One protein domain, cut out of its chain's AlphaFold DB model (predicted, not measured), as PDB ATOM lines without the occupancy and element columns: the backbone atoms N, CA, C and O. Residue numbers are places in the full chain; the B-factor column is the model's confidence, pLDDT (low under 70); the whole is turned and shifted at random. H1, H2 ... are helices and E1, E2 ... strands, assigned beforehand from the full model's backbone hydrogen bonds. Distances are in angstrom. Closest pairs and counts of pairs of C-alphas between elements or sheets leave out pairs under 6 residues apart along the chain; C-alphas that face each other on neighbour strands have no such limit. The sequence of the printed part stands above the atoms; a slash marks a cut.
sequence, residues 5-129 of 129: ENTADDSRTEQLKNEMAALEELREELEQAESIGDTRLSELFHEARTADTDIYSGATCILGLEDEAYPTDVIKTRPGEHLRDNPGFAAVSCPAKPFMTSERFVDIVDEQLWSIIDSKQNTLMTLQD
ATOM      1  N   GLU A   5     159.336  92.812  99.668       55.19
ATOM      2  CA  GLU A   5     158.230  93.752  99.922       55.19
ATOM      3  C   GLU A   5     156.919  93.264  99.285       55.19
ATOM      4  O   GLU A   5     155.947  93.096 100.007       55.19
ATOM      5  N   ASN A   6     156.917  92.867  98.003       60.06
ATOM      6  CA  ASN A   6     155.688  92.401  97.332       60.06
ATOM      7  C   ASN A   6     154.990  91.218  98.028       60.06
ATOM      8  O   ASN A   6     153.770  91.172  98.081       60.06
ATOM      9  N   THR A   7     155.736  90.262  98.586       64.44
ATOM     10  CA  THR A   7     155.137  89.070  99.211       64.44
ATOM     11  C   THR A   7     154.386  89.393 100.506       64.44
ATOM     12  O   THR A   7     153.463  88.670 100.877       64.44
ATOM     13  N   ALA A   8     154.802  90.437 101.229       65.62
ATOM     14  CA  ALA A   8     154.185  90.819 102.496       65.62
ATOM     15  C   ALA A   8     152.853  91.551 102.269       65.62
ATOM     16  O   ALA A   8     151.878  91.256 102.964       65.62
ATOM     17  N   ASP A   9     152.796  92.425 101.262       72.38
ATOM     18  CA  ASP A   9     151.576  93.149 100.887       72.38
ATOM     19  C   ASP A   9     150.528  92.215 100.263       72.38
ATOM     20  O   ASP A   9     149.345  92.298 100.609       72.38
ATOM     21  N   ASP A  10     150.959  91.243  99.449       79.81
ATOM     22  CA  ASP A  10     150.081  90.193  98.913       79.81
ATOM     23  C   ASP A  10     149.496  89.326 100.045       79.81
ATOM     24  O   ASP A  10     148.292  89.068 100.089       79.81
ATOM     25  N   SER A  11     150.325  88.921 101.017       85.69
ATOM     26  CA  SER A  11     149.872  88.122 102.163       85.69
ATOM     27  C   SER A  11     148.890  88.880 103.058       85.69
ATOM     28  O   SER A  11     147.951  88.273 103.573       85.69
ATOM     29  N   ARG A  12     149.098  90.186 103.274       87.56
ATOM     30  CA  ARG A  12     148.201  91.005 104.103       87.56
ATOM     31  C   ARG A  12     146.878  91.286 103.396       87.56
ATOM     32  O   ARG A  12     145.835  91.293 104.046       87.56
ATOM     33  N   THR A  13     146.926  91.486 102.083       90.88
ATOM     34  CA  THR A  13     145.748  91.664 101.230       90.88
ATOM     35  C   THR A  13     144.840  90.441 101.271       90.88
ATOM     36  O   THR A  13     143.645  90.577 101.529       90.88
ATOM     37  N   GLU A  14     145.396  89.245 101.063       90.62
ATOM     38  CA  GLU A  14     144.615  88.004 101.126       90.62
ATOM     39  C   GLU A  14     144.072  87.749 102.534       90.62
ATOM     40  O   GLU A  14     142.906  87.394 102.684       90.62
ATOM     41  N   GLN A  15     144.863  88.039 103.573       90.44
ATOM     42  CA  GLN A  15     144.385  87.953 104.951       90.44
ATOM     43  C   GLN A  15     143.159  88.851 105.188       90.44
ATOM     44  O   GLN A  15     142.165  88.384 105.729       90.44
ATOM     45  N   LEU A  16     143.196  90.122 104.773       91.81
ATOM     46  CA  LEU A  16     142.067  91.043 104.965       91.81
ATOM     47  C   LEU A  16     140.800  90.576 104.242       91.81
ATOM     48  O   LEU A  16     139.713  90.690 104.804       91.81
ATOM     49  N   LYS A  17     140.933  90.027 103.029       93.19
ATOM     50  CA  LYS A  17     139.794  89.469 102.286       93.19
ATOM     51  C   LYS A  17     139.175  88.275 103.011       93.19
ATOM     52  O   LYS A  17     137.956  88.221 103.126       93.19
ATOM     53  N   ASN A  18     140.002  87.362 103.524       93.25
ATOM     54  CA  ASN A  18     139.524  86.206 104.284       93.25
ATOM     55  C   ASN A  18     138.830  86.646 105.580       93.25
ATOM     56  O   ASN A  18     137.715  86.214 105.854       93.25
ATOM     57  N   GLU A  19     139.439  87.575 106.327       94.06
ATOM     58  CA  GLU A  19     138.847  88.142 107.545       94.06
ATOM     59  C   GLU A  19     137.491  88.817 107.265       94.06
ATOM     60  O   GLU A  19     136.578  88.720 108.082       94.06
ATOM     61  N   MET A  20     137.339  89.509 106.129       94.81
ATOM     62  CA  MET A  20     136.064  90.116 105.733       94.81
ATOM     63  C   MET A  20     135.011  89.069 105.362       94.81
ATOM     64  O   MET A  20     133.892  89.163 105.855       94.81
ATOM     65  N   ALA A  21     135.365  88.067 104.553       95.75
ATOM     66  CA  ALA A  21     134.446  86.998 104.161       95.75
ATOM     67  C   ALA A  21     133.929  86.218 105.383       95.75
ATOM     68  O   ALA A  21     132.735  85.960 105.503       95.75
ATOM     69  N   ALA A  22     134.817  85.931 106.337       95.44
ATOM     70  CA  ALA A  22     134.481  85.317 107.617       95.44
ATOM     71  C   ALA A  22     133.456  86.140 108.424       95.44
ATOM     72  O   ALA A  22     132.536  85.587 109.027       95.44
ATOM     73  N   LEU A  23     133.602  87.470 108.444       95.75
ATOM     74  CA  LEU A  23     132.658  88.364 109.121       95.75
ATOM     75  C   LEU A  23     131.318  88.460 108.379       95.75
ATOM     76  O   LEU A  23     130.282  88.559 109.032       95.75
ATOM     77  N   GLU A  24     131.323  88.436 107.045       96.88
ATOM     78  CA  GLU A  24     130.103  88.411 106.228       96.88
ATOM     79  C   GLU A  24     129.294  87.132 106.468       96.88
ATOM     80  O   GLU A  24     128.094  87.225 106.714       96.88
ATOM     81  N   GLU A  25     129.947  85.967 106.520       96.81
ATOM     82  CA  GLU A  25     129.294  84.693 106.857       96.81
ATOM     83  C   GLU A  25     128.607  84.755 108.230       96.81
ATOM     84  O   GLU A  25     127.452  84.354 108.377       96.81
ATOM     85  N   LEU A  26     129.285  85.320 109.237       96.69
ATOM     86  CA  LEU A  26     128.704  85.483 110.570       96.69
ATOM     87  C   LEU A  26     127.486  86.423 110.567       96.69
ATOM     88  O   LEU A  26     126.538  86.194 111.316       96.69
ATOM     89  N   ARG A  27     127.489  87.474 109.738       96.81
ATOM     90  CA  ARG A  27     126.323  88.362 109.580       96.81
ATOM     91  C   ARG A  27     125.149  87.629 108.939       96.81
ATOM     92  O   ARG A  27     124.036  87.723 109.449       96.81
ATOM     93  N   GLU A  28     125.402  86.872 107.872       96.12
ATOM     94  CA  GLU A  28     124.375  86.070 107.199       96.12
ATOM     95  C   GLU A  28     123.758  85.029 108.144       96.12
ATOM     96  O   GLU A  28     122.538  84.851 108.147       96.12
ATOM     97  N   GLU A  29     124.570  84.391 108.997       95.94
ATOM     98  CA  GLU A  29     124.082  83.480 110.039       95.94
ATOM     99  C   GLU A  29     123.086  84.178 110.978       95.94
ATOM    100  O   GLU A  29     122.015  83.636 111.252       95.94
ATOM    101  N   LEU A  30     123.409  85.387 111.453       95.12
ATOM    102  CA  LEU A  30     122.537  86.150 112.351       95.12
ATOM    103  C   LEU A  30     121.233  86.590 111.675       95.12
ATOM    104  O   LEU A  30     120.184  86.566 112.317       95.12
ATOM    105  N   GLU A  31     121.294  86.987 110.403       93.62
ATOM    106  CA  GLU A  31     120.122  87.415 109.631       93.62
ATOM    107  C   GLU A  31     119.158  86.250 109.361       93.62
ATOM    108  O   GLU A  31     117.937  86.420 109.404       93.62
ATOM    109  N   GLN A  32     119.696  85.055 109.104       94.12
ATOM    110  CA  GLN A  32     118.911  83.868 108.753       94.12
ATOM    111  C   GLN A  32     118.450  83.052 109.969       94.12
ATOM    112  O   GLN A  32     117.620  82.151 109.825       94.12
ATOM    113  N   ALA A  33     118.976  83.337 111.162       92.88
ATOM    114  CA  ALA A  33     118.672  82.575 112.360       92.88
ATOM    115  C   ALA A  33     117.196  82.702 112.778       92.88
ATOM    116  O   ALA A  33     116.705  83.781 113.110       92.88
ATOM    117  N   GLU A  34     116.501  81.566 112.890       90.75
ATOM    118  CA  GLU A  34     115.170  81.513 113.517       90.75
ATOM    119  C   GLU A  34     115.237  81.822 115.026       90.75
ATOM    120  O   GLU A  34     114.265  82.278 115.635       90.75
ATOM    121  N   SER A  35     116.395  81.563 115.641       93.25
ATOM    122  CA  SER A  35     116.655  81.744 117.063       93.25
ATOM    123  C   SER A  35     118.135  82.042 117.303       93.25
ATOM    124  O   SER A  35     119.020  81.316 116.864       93.25
ATOM    125  N   ILE A  36     118.411  83.091 118.086       94.75
ATOM    126  CA  ILE A  36     119.786  83.465 118.466       94.75
ATOM    127  C   ILE A  36     120.454  82.388 119.317       94.75
ATOM    128  O   ILE A  36     121.676  82.278 119.307       94.75
ATOM    129  N   GLY A  37     119.665  81.569 120.023       92.50
ATOM    130  CA  GLY A  37     120.178  80.445 120.808       92.50
ATOM    131  C   GLY A  37     120.911  79.395 119.970       92.50
ATOM    132  O   GLY A  37     121.720  78.661 120.526       92.50
ATOM    133  N   ASP A  38     120.669  79.369 118.659       91.62
ATOM    134  CA  ASP A  38     121.259  78.409 117.724       91.62
ATOM    135  C   ASP A  38     122.442  78.998 116.935       91.62
ATOM    136  O   ASP A  38     123.024  78.321 116.092       91.62
ATOM    137  N   THR A  39     122.812  80.250 117.222       95.69
ATOM    138  CA  THR A  39     123.928  80.950 116.570       95.69
ATOM    139  C   THR A  39     125.220  80.833 117.372       95.69
ATOM    140  O   THR A  39     125.210  80.633 118.597       95.69
ATOM    141  N   ARG A  40     126.349  81.081 116.700       95.88
ATOM    142  CA  ARG A  40     127.673  81.217 117.322       95.88
ATOM    143  C   ARG A  40     127.692  82.304 118.404       95.88
ATOM    144  O   ARG A  40     128.443  82.195 119.363       95.88
ATOM    145  N   LEU A  41     126.840  83.329 118.315       97.06
ATOM    146  CA  LEU A  41     126.796  84.438 119.283       97.06
ATOM    147  C   LEU A  41     125.730  84.280 120.378       97.06
ATOM    148  O   LEU A  41     125.436  85.237 121.104       97.06
ATOM    149  N   SER A  42     125.174  83.077 120.541       97.06
ATOM    150  CA  SER A  42     124.191  82.760 121.586       97.06
ATOM    151  C   SER A  42     124.682  83.101 122.999       97.06
ATOM    152  O   SER A  42     123.919  83.643 123.803       97.06
ATOM    153  N   GLU A  43     125.959  82.849 123.299       97.12
ATOM    154  CA  GLU A  43     126.560  83.159 124.598       97.12
ATOM    155  C   GLU A  43     126.654  84.671 124.837       97.12
ATOM    156  O   GLU A  43     126.253  85.152 125.896       97.12
ATOM    157  N   LEU A  44     127.068  85.450 123.831       97.06
ATOM    158  CA  LEU A  44     127.076  86.913 123.920       97.06
ATOM    159  C   LEU A  44     125.676  87.460 124.214       97.06
ATOM    160  O   LEU A  44     125.511  88.328 125.077       97.06
ATOM    161  N   PHE A  45     124.664  86.938 123.519       96.94
ATOM    162  CA  PHE A  45     123.273  87.310 123.757       96.94
ATOM    163  C   PHE A  45     122.824  86.954 125.177       96.94
ATOM    164  O   PHE A  45     122.199  87.774 125.857       96.94
ATOM    165  N   HIS A  46     123.159  85.748 125.643       96.12
ATOM    166  CA  HIS A  46     122.831  85.295 126.989       96.12
ATOM    167  C   HIS A  46     123.459  86.194 128.056       96.12
ATOM    168  O   HIS A  46     122.764  86.649 128.972       96.12
ATOM    169  N   GLU A  47     124.747  86.502 127.923       96.06
ATOM    170  CA  GLU A  47     125.473  87.298 128.906       96.06
ATOM    171  C   GLU A  47     125.010  88.756 128.918       96.06
ATOM    172  O   GLU A  47     124.763  89.308 129.990       96.06
ATOM    173  N   ALA A  48     124.775  89.369 127.755       95.25
ATOM    174  CA  ALA A  48     124.229  90.725 127.681       95.25
ATOM    175  C   ALA A  48     122.820  90.826 128.294       95.25
ATOM    176  O   ALA A  48     122.461  91.836 128.907       95.25
ATOM    177  N   ARG A  49     122.013  89.767 128.164       95.25
ATOM    178  CA  ARG A  49     120.646  89.720 128.696       95.25
ATOM    179  C   ARG A  49     120.584  89.449 130.201       95.25
ATOM    180  O   ARG A  49     119.610  89.848 130.841       95.25
ATOM    181  N   THR A  50     121.570  88.741 130.748       94.50
ATOM    182  CA  THR A  50     121.602  88.311 132.158       94.50
ATOM    183  C   THR A  50     122.604  89.086 133.013       94.50
ATOM    184  O   THR A  50     122.645  88.889 134.228       94.50
ATOM    185  N   ALA A  51     123.397  89.972 132.409       92.50
ATOM    186  CA  ALA A  51     124.314  90.848 133.118       92.50
ATOM    187  C   ALA A  51     123.585  91.699 134.170       92.50
ATOM    188  O   ALA A  51     122.553  92.316 133.900       92.50
ATOM    189  N   ASP A  52     124.168  91.746 135.368       92.88
ATOM    190  CA  ASP A  52     123.746  92.652 136.431       92.88
ATOM    191  C   ASP A  52     124.075  94.091 136.020       92.88
ATOM    192  O   ASP A  52     125.245  94.482 135.983       92.88
ATOM    193  N   THR A  53     123.042  94.869 135.695       92.12
ATOM    194  CA  THR A  53     123.173  96.248 135.208       92.12
ATOM    195  C   THR A  53     123.711  97.217 136.256       92.12
ATOM    196  O   THR A  53     124.127  98.315 135.893       92.12
ATOM    197  N   ASP A  54     123.729  96.832 137.538       93.31
ATOM    198  CA  ASP A  54     124.341  97.642 138.596       93.31
ATOM    199  C   ASP A  54     125.877  97.522 138.588       93.31
ATOM    200  O   ASP A  54     126.578  98.383 139.126       93.31
ATOM    201  N   ILE A  55     126.415  96.464 137.965       93.25
ATOM    202  CA  ILE A  55     127.852  96.151 137.939       93.25
ATOM    203  C   ILE A  55     128.432  96.286 136.529       93.25
ATOM    204  O   ILE A  55     129.551  96.778 136.359       93.25
ATOM    205  N   TYR A  56     127.696  95.827 135.520       95.00
ATOM    206  CA  TYR A  56     128.180  95.656 134.157       95.00
ATOM    207  C   TYR A  56     127.433  96.564 133.184       95.00
ATOM    208  O   TYR A  56     126.215  96.715 133.245       95.00
ATOM    209  N   SER A  57     128.176  97.142 132.244       94.00
ATOM    210  CA  SER A  57     127.626  97.915 131.129       94.00
ATOM    211  C   SER A  57     127.251  97.046 129.934       94.00
ATOM    212  O   SER A  57     126.454  97.479 129.103       94.00
ATOM    213  N   GLY A  58     127.812  95.841 129.825       95.19
ATOM    214  CA  GLY A  58     127.541  94.938 128.714       95.19
ATOM    215  C   GLY A  58     128.317  93.641 128.764       95.19
ATOM    216  O   GLY A  58     128.898  93.275 129.785       95.19
ATOM    217  N   ALA A  59     128.296  92.951 127.635       95.31
ATOM    218  CA  ALA A  59     129.154  91.824 127.339       95.31
ATOM    219  C   ALA A  59     129.834  92.066 125.992       95.31
ATOM    220  O   ALA A  59     129.256  92.697 125.106       95.31
ATOM    221  N   THR A  60     131.052  91.574 125.836       95.38
ATOM    222  CA  THR A  60     131.811  91.654 124.592       95.38
ATOM    223  C   THR A  60     132.296  90.270 124.222       95.38
ATOM    224  O   THR A  60     132.884  89.580 125.052       95.38
ATOM    225  N   CYS A  61     132.055  89.882 122.978       95.31
ATOM    226  CA  CYS A  61     132.610  88.677 122.396       95.31
ATOM    227  C   CYS A  61     133.857  89.039 121.598       95.31
ATOM    228  O   CYS A  61     133.810  89.935 120.751       95.31
ATOM    229  N   ILE A  62     134.955  88.341 121.874       93.94
ATOM    230  CA  ILE A  62     136.137  88.353 121.019       93.94
ATOM    231  C   ILE A  62     135.939  87.298 119.932       93.94
ATOM    232  O   ILE A  62     135.577  86.160 120.225       93.94
ATOM    233  N   LEU A  63     136.169  87.695 118.688       94.31
ATOM    234  CA  LEU A  63     136.070  86.862 117.500       94.31
ATOM    235  C   LEU A  63     137.475  86.574 116.981       94.31
ATOM    236  O   LEU A  63     138.226  87.512 116.714       94.31
ATOM    237  N   GLY A  64     137.817  85.299 116.822       93.44
ATOM    238  CA  GLY A  64     138.964  84.889 116.019       93.44
ATOM    239  C   GLY A  64     138.609  84.989 114.538       93.44
ATOM    240  O   GLY A  64     137.494  84.630 114.158       93.44
ATOM    241  N   LEU A  65     139.529  85.517 113.729       91.56
ATOM    242  CA  LEU A  65     139.367  85.677 112.283       91.56
ATOM    243  C   LEU A  65     140.477  84.901 111.567       91.56
ATOM    244  O   LEU A  65     141.512  85.463 111.202       91.56
ATOM    245  N   GLU A  66     140.275  83.591 111.438       84.00
ATOM    246  CA  GLU A  66     141.150  82.711 110.656       84.00
ATOM    247  C   GLU A  66     140.472  82.409 109.310       84.00
ATOM    248  O   GLU A  66     140.345  83.309 108.481       84.00
ATOM    249  N   ASP A  67     140.006  81.176 109.100       83.44
ATOM    250  CA  ASP A  67     139.229  80.792 107.911       83.44
ATOM    251  C   ASP A  67     137.737  81.148 108.045       83.44
ATOM    252  O   ASP A  67     137.055  81.368 107.048       83.44
ATOM    253  N   GLU A  68     137.243  81.236 109.281       91.38
ATOM    254  CA  GLU A  68     135.886  81.653 109.633       91.38
ATOM    255  C   GLU A  68     135.915  82.588 110.849       91.38
ATOM    256  O   GLU A  68     136.920  82.665 111.567       91.38
ATOM    257  N   ALA A  69     134.808  83.294 111.099       93.50
ATOM    258  CA  ALA A  69     134.643  84.082 112.310       93.50
ATOM    259  C   ALA A  69     134.041  83.189 113.398       93.50
ATOM    260  O   ALA A  69     132.945  82.638 113.243       93.50
ATOM    261  N   TYR A  70     134.754  83.051 114.513       92.94
ATOM    262  CA  TYR A  70     134.312  82.218 115.627       92.94
ATOM    263  C   TYR A  70     134.496  82.927 116.971       92.94
ATOM    264  O   TYR A  70     135.500  83.615 117.184       92.94
ATOM    265  N   PRO A  71     133.539  82.771 117.900       93.62
ATOM    266  CA  PRO A  71     133.652  83.313 119.245       93.62
ATOM    267  C   PRO A  71     134.785  82.603 119.992       93.62
ATOM    268  O   PRO A  71     134.808  81.377 120.096       93.62
ATOM    269  N   THR A  72     135.732  83.368 120.525       92.19
ATOM    270  CA  THR A  72     136.815  82.832 121.360       92.19
ATOM    271  C   THR A  72     136.517  82.978 122.843       92.19
ATOM    272  O   THR A  72     136.873  82.103 123.625       92.19
ATOM    273  N   ASP A  73     135.923  84.108 123.231       91.44
ATOM    274  CA  ASP A  73     135.601  84.416 124.624       91.44
ATOM    275  C   ASP A  73     134.455  85.432 124.694       91.44
ATOM    276  O   ASP A  73     134.324  86.281 123.804       91.44
ATOM    277  N   VAL A  74     133.653  85.363 125.757       94.12
ATOM    278  CA  VAL A  74     132.580  86.314 126.064       94.12
ATOM    279  C   VAL A  74     132.806  86.868 127.462       94.12
ATOM    280  O   VAL A  74     132.747  86.167 128.469       94.12
ATOM    281  N   ILE A  75     133.037  88.174 127.532       93.06
ATOM    282  CA  ILE A  75     133.459  88.848 128.755       93.06
ATOM    283  C   ILE A  75     132.420  89.900 129.121       93.06
ATOM    284  O   ILE A  75     132.077  90.754 128.305       93.06
ATOM    285  N   LYS A  76     131.946  89.895 130.369       94.06
ATOM    286  CA  LYS A  76     131.152  91.014 130.897       94.06
ATOM    287  C   LYS A  76     132.037  92.235 131.080       94.06
ATOM    288  O   LYS A  76     133.049  92.159 131.772       94.06
ATOM    289  N   THR A  77     131.622  93.359 130.519       92.31
ATOM    290  CA  THR A  77     132.357  94.619 130.583       92.31
ATOM    291  C   THR A  77     131.732  95.559 131.598       92.31
ATOM    292  O   THR A  77     130.506  95.669 131.719       92.31
ATOM    293  N   ARG A  78     132.584  96.243 132.358       91.06
ATOM    294  CA  ARG A  78     132.188  97.318 133.273       91.06
ATOM    295  C   ARG A  78     132.258  98.681 132.587       91.06
ATOM    296  O   ARG A  78     133.006  98.848 131.620       91.06
ATOM    297  N   PRO A  79     131.556  99.696 133.119       87.44
ATOM    298  CA  PRO A  79     131.685 101.059 132.621       87.44
ATOM    299  C   PRO A  79     133.151 101.520 132.584       87.44
ATOM    300  O   PRO A  79     133.841 101.507 133.603       87.44
ATOM    301  N   GLY A  80     133.618 101.944 131.407       82.25
ATOM    302  CA  GLY A  80     134.989 102.418 131.190       82.25
ATOM    303  C   GLY A  80     136.031 101.324 130.928       82.25
ATOM    304  O   GLY A  80     137.201 101.653 130.729       82.25
ATOM    305  N   GLU A  81     135.643 100.046 130.901       83.25
ATOM    306  CA  GLU A  81     136.515  98.982 130.401       83.25
ATOM    307  C   GLU A  81     136.558  99.011 128.871       83.25
ATOM    308  O   GLU A  81     135.532  98.976 128.195       83.25
ATOM    309  N   HIS A  82     137.774  99.065 128.330       68.81
ATOM    310  CA  HIS A  82     138.031  98.978 126.900       68.81
ATOM    311  C   HIS A  82     138.856  97.726 126.626       68.81
ATOM    312  O   HIS A  82     139.964  97.575 127.152       68.81
ATOM    313  N   LEU A  83     138.322  96.839 125.794       72.19
ATOM    314  CA  LEU A  83     139.087  95.730 125.244       72.19
ATOM    315  C   LEU A  83     139.950  96.271 124.101       72.19
ATOM    316  O   LEU A  83     139.538  97.169 123.370       72.19
ATOM    317  N   ARG A  84     141.197  95.800 124.018       64.06
ATOM    318  CA  ARG A  84     142.117  96.231 122.963       64.06
ATOM    319  C   ARG A  84     141.872  95.413 121.710       64.06
ATOM    320  O   ARG A  84     141.859  94.187 121.786       64.06
ATOM    321  N   ASP A  85     141.806  96.097 120.577       60.09
ATOM    322  CA  ASP A  85     141.825  95.453 119.271       60.09
ATOM    323  C   ASP A  85     143.198  94.811 119.031       60.09
ATOM    324  O   ASP A  85     144.241  95.447 119.221       60.09
ATOM    325  N   ASN A  86     143.198  93.544 118.621       65.56
ATOM    326  CA  ASN A  86     144.393  92.837 118.173       65.56
ATOM    327  C   ASN A  86     144.237  92.445 116.697       65.56
ATOM    328  O   ASN A  86     143.148  92.048 116.286       65.56
ATOM    329  N   PRO A  87     145.317  92.494 115.897       64.12
ATOM    330  CA  PRO A  87     145.278  91.982 114.533       64.12
ATOM    331  C   PRO A  87     144.938  90.484 114.536       64.12
ATOM    332  O   PRO A  87     145.510  89.731 115.322       64.12
ATOM    333  N   GLY A  88     144.008  90.070 113.670       73.81
ATOM    334  CA  GLY A  88     143.458  88.705 113.631       73.81
ATOM    335  C   GLY A  88     142.289  88.460 114.590       73.81
ATOM    336  O   GLY A  88     141.711  87.377 114.584       73.81
ATOM    337  N   PHE A  89     141.911  89.465 115.383       86.00
ATOM    338  CA  PHE A  89     140.723  89.421 116.222       86.00
ATOM    339  C   PHE A  89     139.777  90.571 115.881       86.00
ATOM    340  O   PHE A  89     140.192  91.644 115.436       86.00
ATOM    341  N   ALA A  90     138.492  90.346 116.115       90.69
ATOM    342  CA  ALA A  90     137.471  91.381 116.178       90.69
ATOM    343  C   ALA A  90     136.779  91.326 117.540       90.69
ATOM    344  O   ALA A  90     136.877  90.334 118.260       90.69
ATOM    345  N   ALA A  91     136.087  92.395 117.911       93.00
ATOM    346  CA  ALA A  91     135.281  92.427 119.118       93.00
ATOM    347  C   ALA A  91     133.897  92.977 118.785       93.00
ATOM    348  O   ALA A  91     133.781  94.030 118.160       93.00
ATOM    349  N   VAL A  92     132.854  92.282 119.229       94.38
ATOM    350  CA  VAL A  92     131.469  92.755 119.138       94.38
ATOM    351  C   VAL A  92     130.880  92.838 120.532       94.38
ATOM    352  O   VAL A  92     130.978  91.906 121.330       94.38
ATOM    353  N   SER A  93     130.300  93.986 120.856       94.50
ATOM    354  CA  SER A  93     129.815  94.294 122.199       94.50
ATOM    355  C   SER A  93     128.311  94.478 122.207       94.50
ATOM    356  O   SER A  93     127.732  95.081 121.313       94.50
ATOM    357  N   CYS A  94     127.659  94.007 123.256       95.44
ATOM    358  CA  CYS A  94     126.231  94.162 123.429       95.44
ATOM    359  C   CYS A  94     125.948  94.755 124.816       95.44
ATOM    360  O   CYS A  94     126.495  94.270 125.812       95.44
ATOM    361  N   PRO A  95     125.140  95.824 124.919       94.94
ATOM    362  CA  PRO A  95     124.864  96.469 126.195       94.94
ATOM    363  C   PRO A  95     124.096  95.537 127.134       94.94
ATOM    364  O   PRO A  95     123.236  94.769 126.703       94.94
ATOM    365  N   ALA A  96     124.363  95.666 128.432       95.38
ATOM    366  CA  ALA A  96     123.673  94.920 129.470       95.38
ATOM    367  C   ALA A  96     122.222  95.394 129.491       95.38
ATOM    368  O   ALA A  96     121.926  96.539 129.847       95.38
ATOM    369  N   LYS A  97     121.310  94.536 129.037       94.00
ATOM    370  CA  LYS A  97     119.901  94.892 128.907       94.00
ATOM    371  C   LYS A  97     119.020  93.694 129.241       94.00
ATOM    372  O   LYS A  97     118.831  92.810 128.398       94.00
ATOM    373  N   PRO A  98     118.404  93.698 130.434       89.50
ATOM    374  CA  PRO A  98     117.373  92.735 130.767       89.50
ATOM    375  C   PRO A  98     116.280  92.743 129.698       89.50
ATOM    376  O   PRO A  98     115.862  93.800 129.220       89.50
ATOM    377  N   PHE A  99     115.818  91.552 129.323       88.69
ATOM    378  CA  PHE A  99     114.772  91.360 128.310       88.69
ATOM    379  C   PHE A  99     115.127  91.878 126.905       88.69
ATOM    380  O   PHE A  99     114.227  92.210 126.133       88.69
ATOM    381  N   MET A 100     116.414  91.932 126.544       93.81
ATOM    382  CA  MET A 100     116.814  92.166 125.155       93.81
ATOM    383  C   MET A 100     116.144  91.153 124.214       93.81
ATOM    384  O   MET A 100     116.151  89.943 124.472       93.81
ATOM    385  N   THR A 101     115.543  91.663 123.139       94.50
ATOM    386  CA  THR A 101     114.970  90.845 122.069       94.50
ATOM    387  C   THR A 101     116.069  90.369 121.128       94.50
ATOM    388  O   THR A 101     117.090  91.035 120.972       94.50
ATOM    389  N   SER A 102     115.839  89.230 120.481       94.69
ATOM    390  CA  SER A 102     116.727  88.698 119.445       94.69
ATOM    391  C   SER A 102     116.953  89.697 118.309       94.69
ATOM    392  O   SER A 102     118.093  89.959 117.967       94.69
ATOM    393  N   GLU A 103     115.892  90.338 117.817       94.88
ATOM    394  CA  GLU A 103     115.976  91.387 116.787       94.88
ATOM    395  C   GLU A 103     116.899  92.532 117.220       94.88
ATOM    396  O   GLU A 103     117.829  92.894 116.509       94.88
ATOM    397  N   ARG A 104     116.733  93.037 118.450       95.56
ATOM    398  CA  ARG A 104     117.578  94.129 118.938       95.56
ATOM    399  C   ARG A 104     119.036  93.710 119.109       95.56
ATOM    400  O   ARG A 104     119.923  94.548 118.977       95.56
ATOM    401  N   PHE A 105     119.274  92.455 119.477       96.56
ATOM    402  CA  PHE A 105     120.620  91.904 119.550       96.56
ATOM    403  C   PHE A 105     121.271  91.874 118.164       96.56
ATOM    404  O   PHE A 105     122.380  92.385 118.022       96.56
ATOM    405  N   VAL A 106     120.553  91.351 117.163       96.69
ATOM    406  CA  VAL A 106     121.012  91.298 115.768       96.69
ATOM    407  C   VAL A 106     121.330  92.696 115.262       96.69
ATOM    408  O   VAL A 106     122.452  92.896 114.825       96.69
ATOM    409  N   ASP A 107     120.442  93.680 115.435       96.50
ATOM    410  CA  ASP A 107     120.697  95.063 114.999       96.50
ATOM    411  C   ASP A 107     122.028  95.615 115.535       96.50
ATOM    412  O   ASP A 107     122.809  96.224 114.809       96.50
ATOM    413  N   ILE A 108     122.282  95.421 116.836       96.31
ATOM    414  CA  ILE A 108     123.472  95.956 117.513       96.31
ATOM    415  C   ILE A 108     124.741  95.280 117.001       96.31
ATOM    416  O   ILE A 108     125.772  95.935 116.824       96.31
ATOM    417  N   VAL A 109     124.695  93.958 116.852       96.38
ATOM    418  CA  VAL A 109     125.859  93.177 116.442       96.38
ATOM    419  C   VAL A 109     126.121  93.353 114.949       96.38
ATOM    420  O   VAL A 109     127.272  93.552 114.573       96.38
ATOM    421  N   ASP A 110     125.080  93.364 114.118       96.50
ATOM    422  CA  ASP A 110     125.181  93.563 112.673       96.50
ATOM    423  C   ASP A 110     125.804  94.920 112.327       96.50
ATOM    424  O   ASP A 110     126.736  94.982 111.527       96.50
ATOM    425  N   GLU A 111     125.380  95.994 113.007       96.69
ATOM    426  CA  GLU A 111     125.957  97.335 112.837       96.69
ATOM    427  C   GLU A 111     127.467  97.348 113.140       96.69
ATOM    428  O   GLU A 111     128.259  97.954 112.412       96.69
ATOM    429  N   GLN A 112     127.892  96.639 114.190       96.12
ATOM    430  CA  GLN A 112     129.308  96.530 114.547       96.12
ATOM    431  C   GLN A 112     130.095  95.680 113.553       96.12
ATOM    432  O   GLN A 112     131.174  96.097 113.133       96.12
ATOM    433  N   LEU A 113     129.567  94.520 113.153       95.94
ATOM    434  CA  LEU A 113     130.205  93.665 112.154       95.94
ATOM    435  C   LEU A 113     130.377  94.422 110.834       95.94
ATOM    436  O   LEU A 113     131.469  94.418 110.267       95.94
ATOM    437  N   TRP A 114     129.349  95.152 110.395       96.75
ATOM    438  CA  TRP A 114     129.426  96.008 109.213       96.75
ATOM    439  C   TRP A 114     130.500  97.093 109.354       96.75
ATOM    440  O   TRP A 114     131.325  97.258 108.456       96.75
ATOM    441  N   SER A 115     130.564  97.782 110.499       95.50
ATOM    442  CA  SER A 115     131.600  98.793 110.751       95.50
ATOM    443  C   SER A 115     133.020  98.210 110.731       95.50
ATOM    444  O   SER A 115     133.953  98.890 110.298       95.50
ATOM    445  N   ILE A 116     133.206  96.976 111.207       93.81
ATOM    446  CA  ILE A 116     134.505  96.289 111.181       93.81
ATOM    447  C   ILE A 116     134.879  95.927 109.740       93.81
ATOM    448  O   ILE A 116     136.019  96.165 109.332       93.81
ATOM    449  N   ILE A 117     133.932  95.387 108.967       94.75
ATOM    450  CA  ILE A 117     134.122  95.058 107.548       94.75
ATOM    451  C   ILE A 117     134.498  96.319 106.759       94.75
ATOM    452  O   ILE A 117     135.498  96.308 106.045       94.75
ATOM    453  N   ASP A 118     133.770  97.424 106.940       95.25
ATOM    454  CA  ASP A 118     134.053  98.693 106.258       95.25
ATOM    455  C   ASP A 118     135.453  99.231 106.606       95.25
ATOM    456  O   ASP A 118     136.226  99.629 105.732       95.25
ATOM    457  N   SER A 119     135.853  99.157 107.881       92.69
ATOM    458  CA  SER A 119     137.204  99.540 108.312       92.69
ATOM    459  C   SER A 119     138.302  98.694 107.647       92.69
ATOM    460  O   SER A 119     139.322  99.232 107.189       92.69
ATOM    461  N   LYS A 120     138.093  97.375 107.540       92.06
ATOM    462  CA  LYS A 120     139.016  96.468 106.838       92.06
ATOM    463  C   LYS A 120     139.056  96.755 105.338       92.06
ATOM    464  O   LYS A 120     140.151  96.799 104.779       92.06
ATOM    465  N   GLN A 121     137.915  97.037 104.713       93.00
ATOM    466  CA  GLN A 121     137.829  97.392 103.297       93.00
ATOM    467  C   GLN A 121     138.572  98.699 102.993       93.00
ATOM    468  O   GLN A 121     139.336  98.766 102.032       93.00
ATOM    469  N   ASN A 122     138.425  99.716 103.845       92.88
ATOM    470  CA  ASN A 122     139.187 100.961 103.730       92.88
ATOM    471  C   ASN A 122     140.698 100.705 103.848       92.88
ATOM    472  O   ASN A 122     141.483 101.240 103.069       92.88
ATOM    473  N   THR A 123     141.109  99.832 104.772       90.56
ATOM    474  CA  THR A 123     142.517  99.426 104.910       90.56
ATOM    475  C   THR A 123     143.015  98.702 103.657       90.56
ATOM    476  O   THR A 123     144.107  98.989 103.171       90.56
ATOM    477  N   LEU A 124     142.208  97.799 103.097       90.12
ATOM    478  CA  LEU A 124     142.530  97.084 101.866       90.12
ATOM    479  C   LEU A 124     142.720  98.045 100.683       90.12
ATOM    480  O   LEU A 124     143.696  97.901  99.951       90.12
ATOM    481  N   MET A 125     141.845  99.044 100.527       90.50
ATOM    482  CA  MET A 125     141.988 100.065  99.483       90.50
ATOM    483  C   MET A 125     143.311 100.828  99.622       90.50
ATOM    484  O   MET A 125     144.026 100.983  98.639       90.50
ATOM    485  N   THR A 126     143.700 101.209 100.845       89.19
ATOM    486  CA  THR A 126     144.971 101.924 101.071       89.19
ATOM    487  C   THR A 126     146.230 101.104 100.784       89.19
ATOM    488  O   THR A 126     147.295 101.689 100.630       89.19
ATOM    489  N   LEU A 127     146.138  99.770 100.738       84.88
ATOM    490  CA  LEU A 127     147.263  98.891 100.388       84.88
ATOM    491  C   LEU A 127     147.393  98.663  98.874       84.88
ATOM    492  O   LEU A 127     148.415  98.151  98.424       84.88
ATOM    493  N   GLN A 128     146.357  98.993  98.099       77.56
ATOM    494  CA  GLN A 128     146.315  98.797  96.647       77.56
ATOM    495  C   GLN A 128     146.697 100.053  95.846       77.56
ATOM    496  O   GLN A 128     146.943  99.933  94.642       77.56
ATOM    497  N   ASP A 129     146.750 101.217  96.502       67.31
ATOM    498  CA  ASP A 129     147.165 102.518  95.948       67.31
ATOM    499  C   ASP A 129     148.691 102.738  96.019       67.31
ATOM    500  O   ASP A 129     149.261 103.260  95.027       67.31
TER     501      ASP A 129
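Overview. This is residues 5 to 129 of the 129 residues of an uncharacterized protein of Halolamina sp. CBA1230 (UniProt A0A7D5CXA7). What shape is this? Long helices H1 and H3 run side by side in opposite directions; a strongly twisted antiparallel sheet, E2-E1-E3, packs on both, and short H2 covers E1. What is printed? 125 residues, of mixed class, in the order H1 H2 E1 E2 E3 H3. Is it compact? Yes, with radius of gyration of the C-alphas 15.6 A and spans of 51 by 34 by 21 A.

Arrangement. How does H1, residues 5 to 32, meet H3, residues 102 to 128? They touch at a shallow tilt of 17 degrees, opposite ways; the closest C-alphas, of Met 20 and Ile 117, are 5.6 A apart. What pairs with E1, residues 58 to 65? Within hydrogen-bond range are N 60 and O 75 of E2, residues 69 to 77, at 2.8 A, the two strands forming a hairpin, and N 61 and O 92 of E3, residues 89 to 95, at 2.8 A. Where is H2, residues 42 to 50? It is over E1, at a height over the sheet of 8.2 A; in H1, H2 and H3 every O i to N i+4 pair is within hydrogen-bond range.

Along the chain. Where are the anchors? H1 begins at C-alpha 5 (158.230, 93.752, 99.922) and H3 ends at C-alpha 128 (146.315, 98.797, 96.647). How long are they? H1 is 41.5 A and H3 38.7 A from first to last C-alpha.

Size, cuts and confidence. Is anything cut or long? The printed part has no cut; the link E2 to E3 is long; the farthest C-alphas, of Asn 6 and Asp 54, are 52.1 A apart. Where is confidence low? Residues 5 to 8, 82, 84 to 87 and 129 have pLDDT under 70.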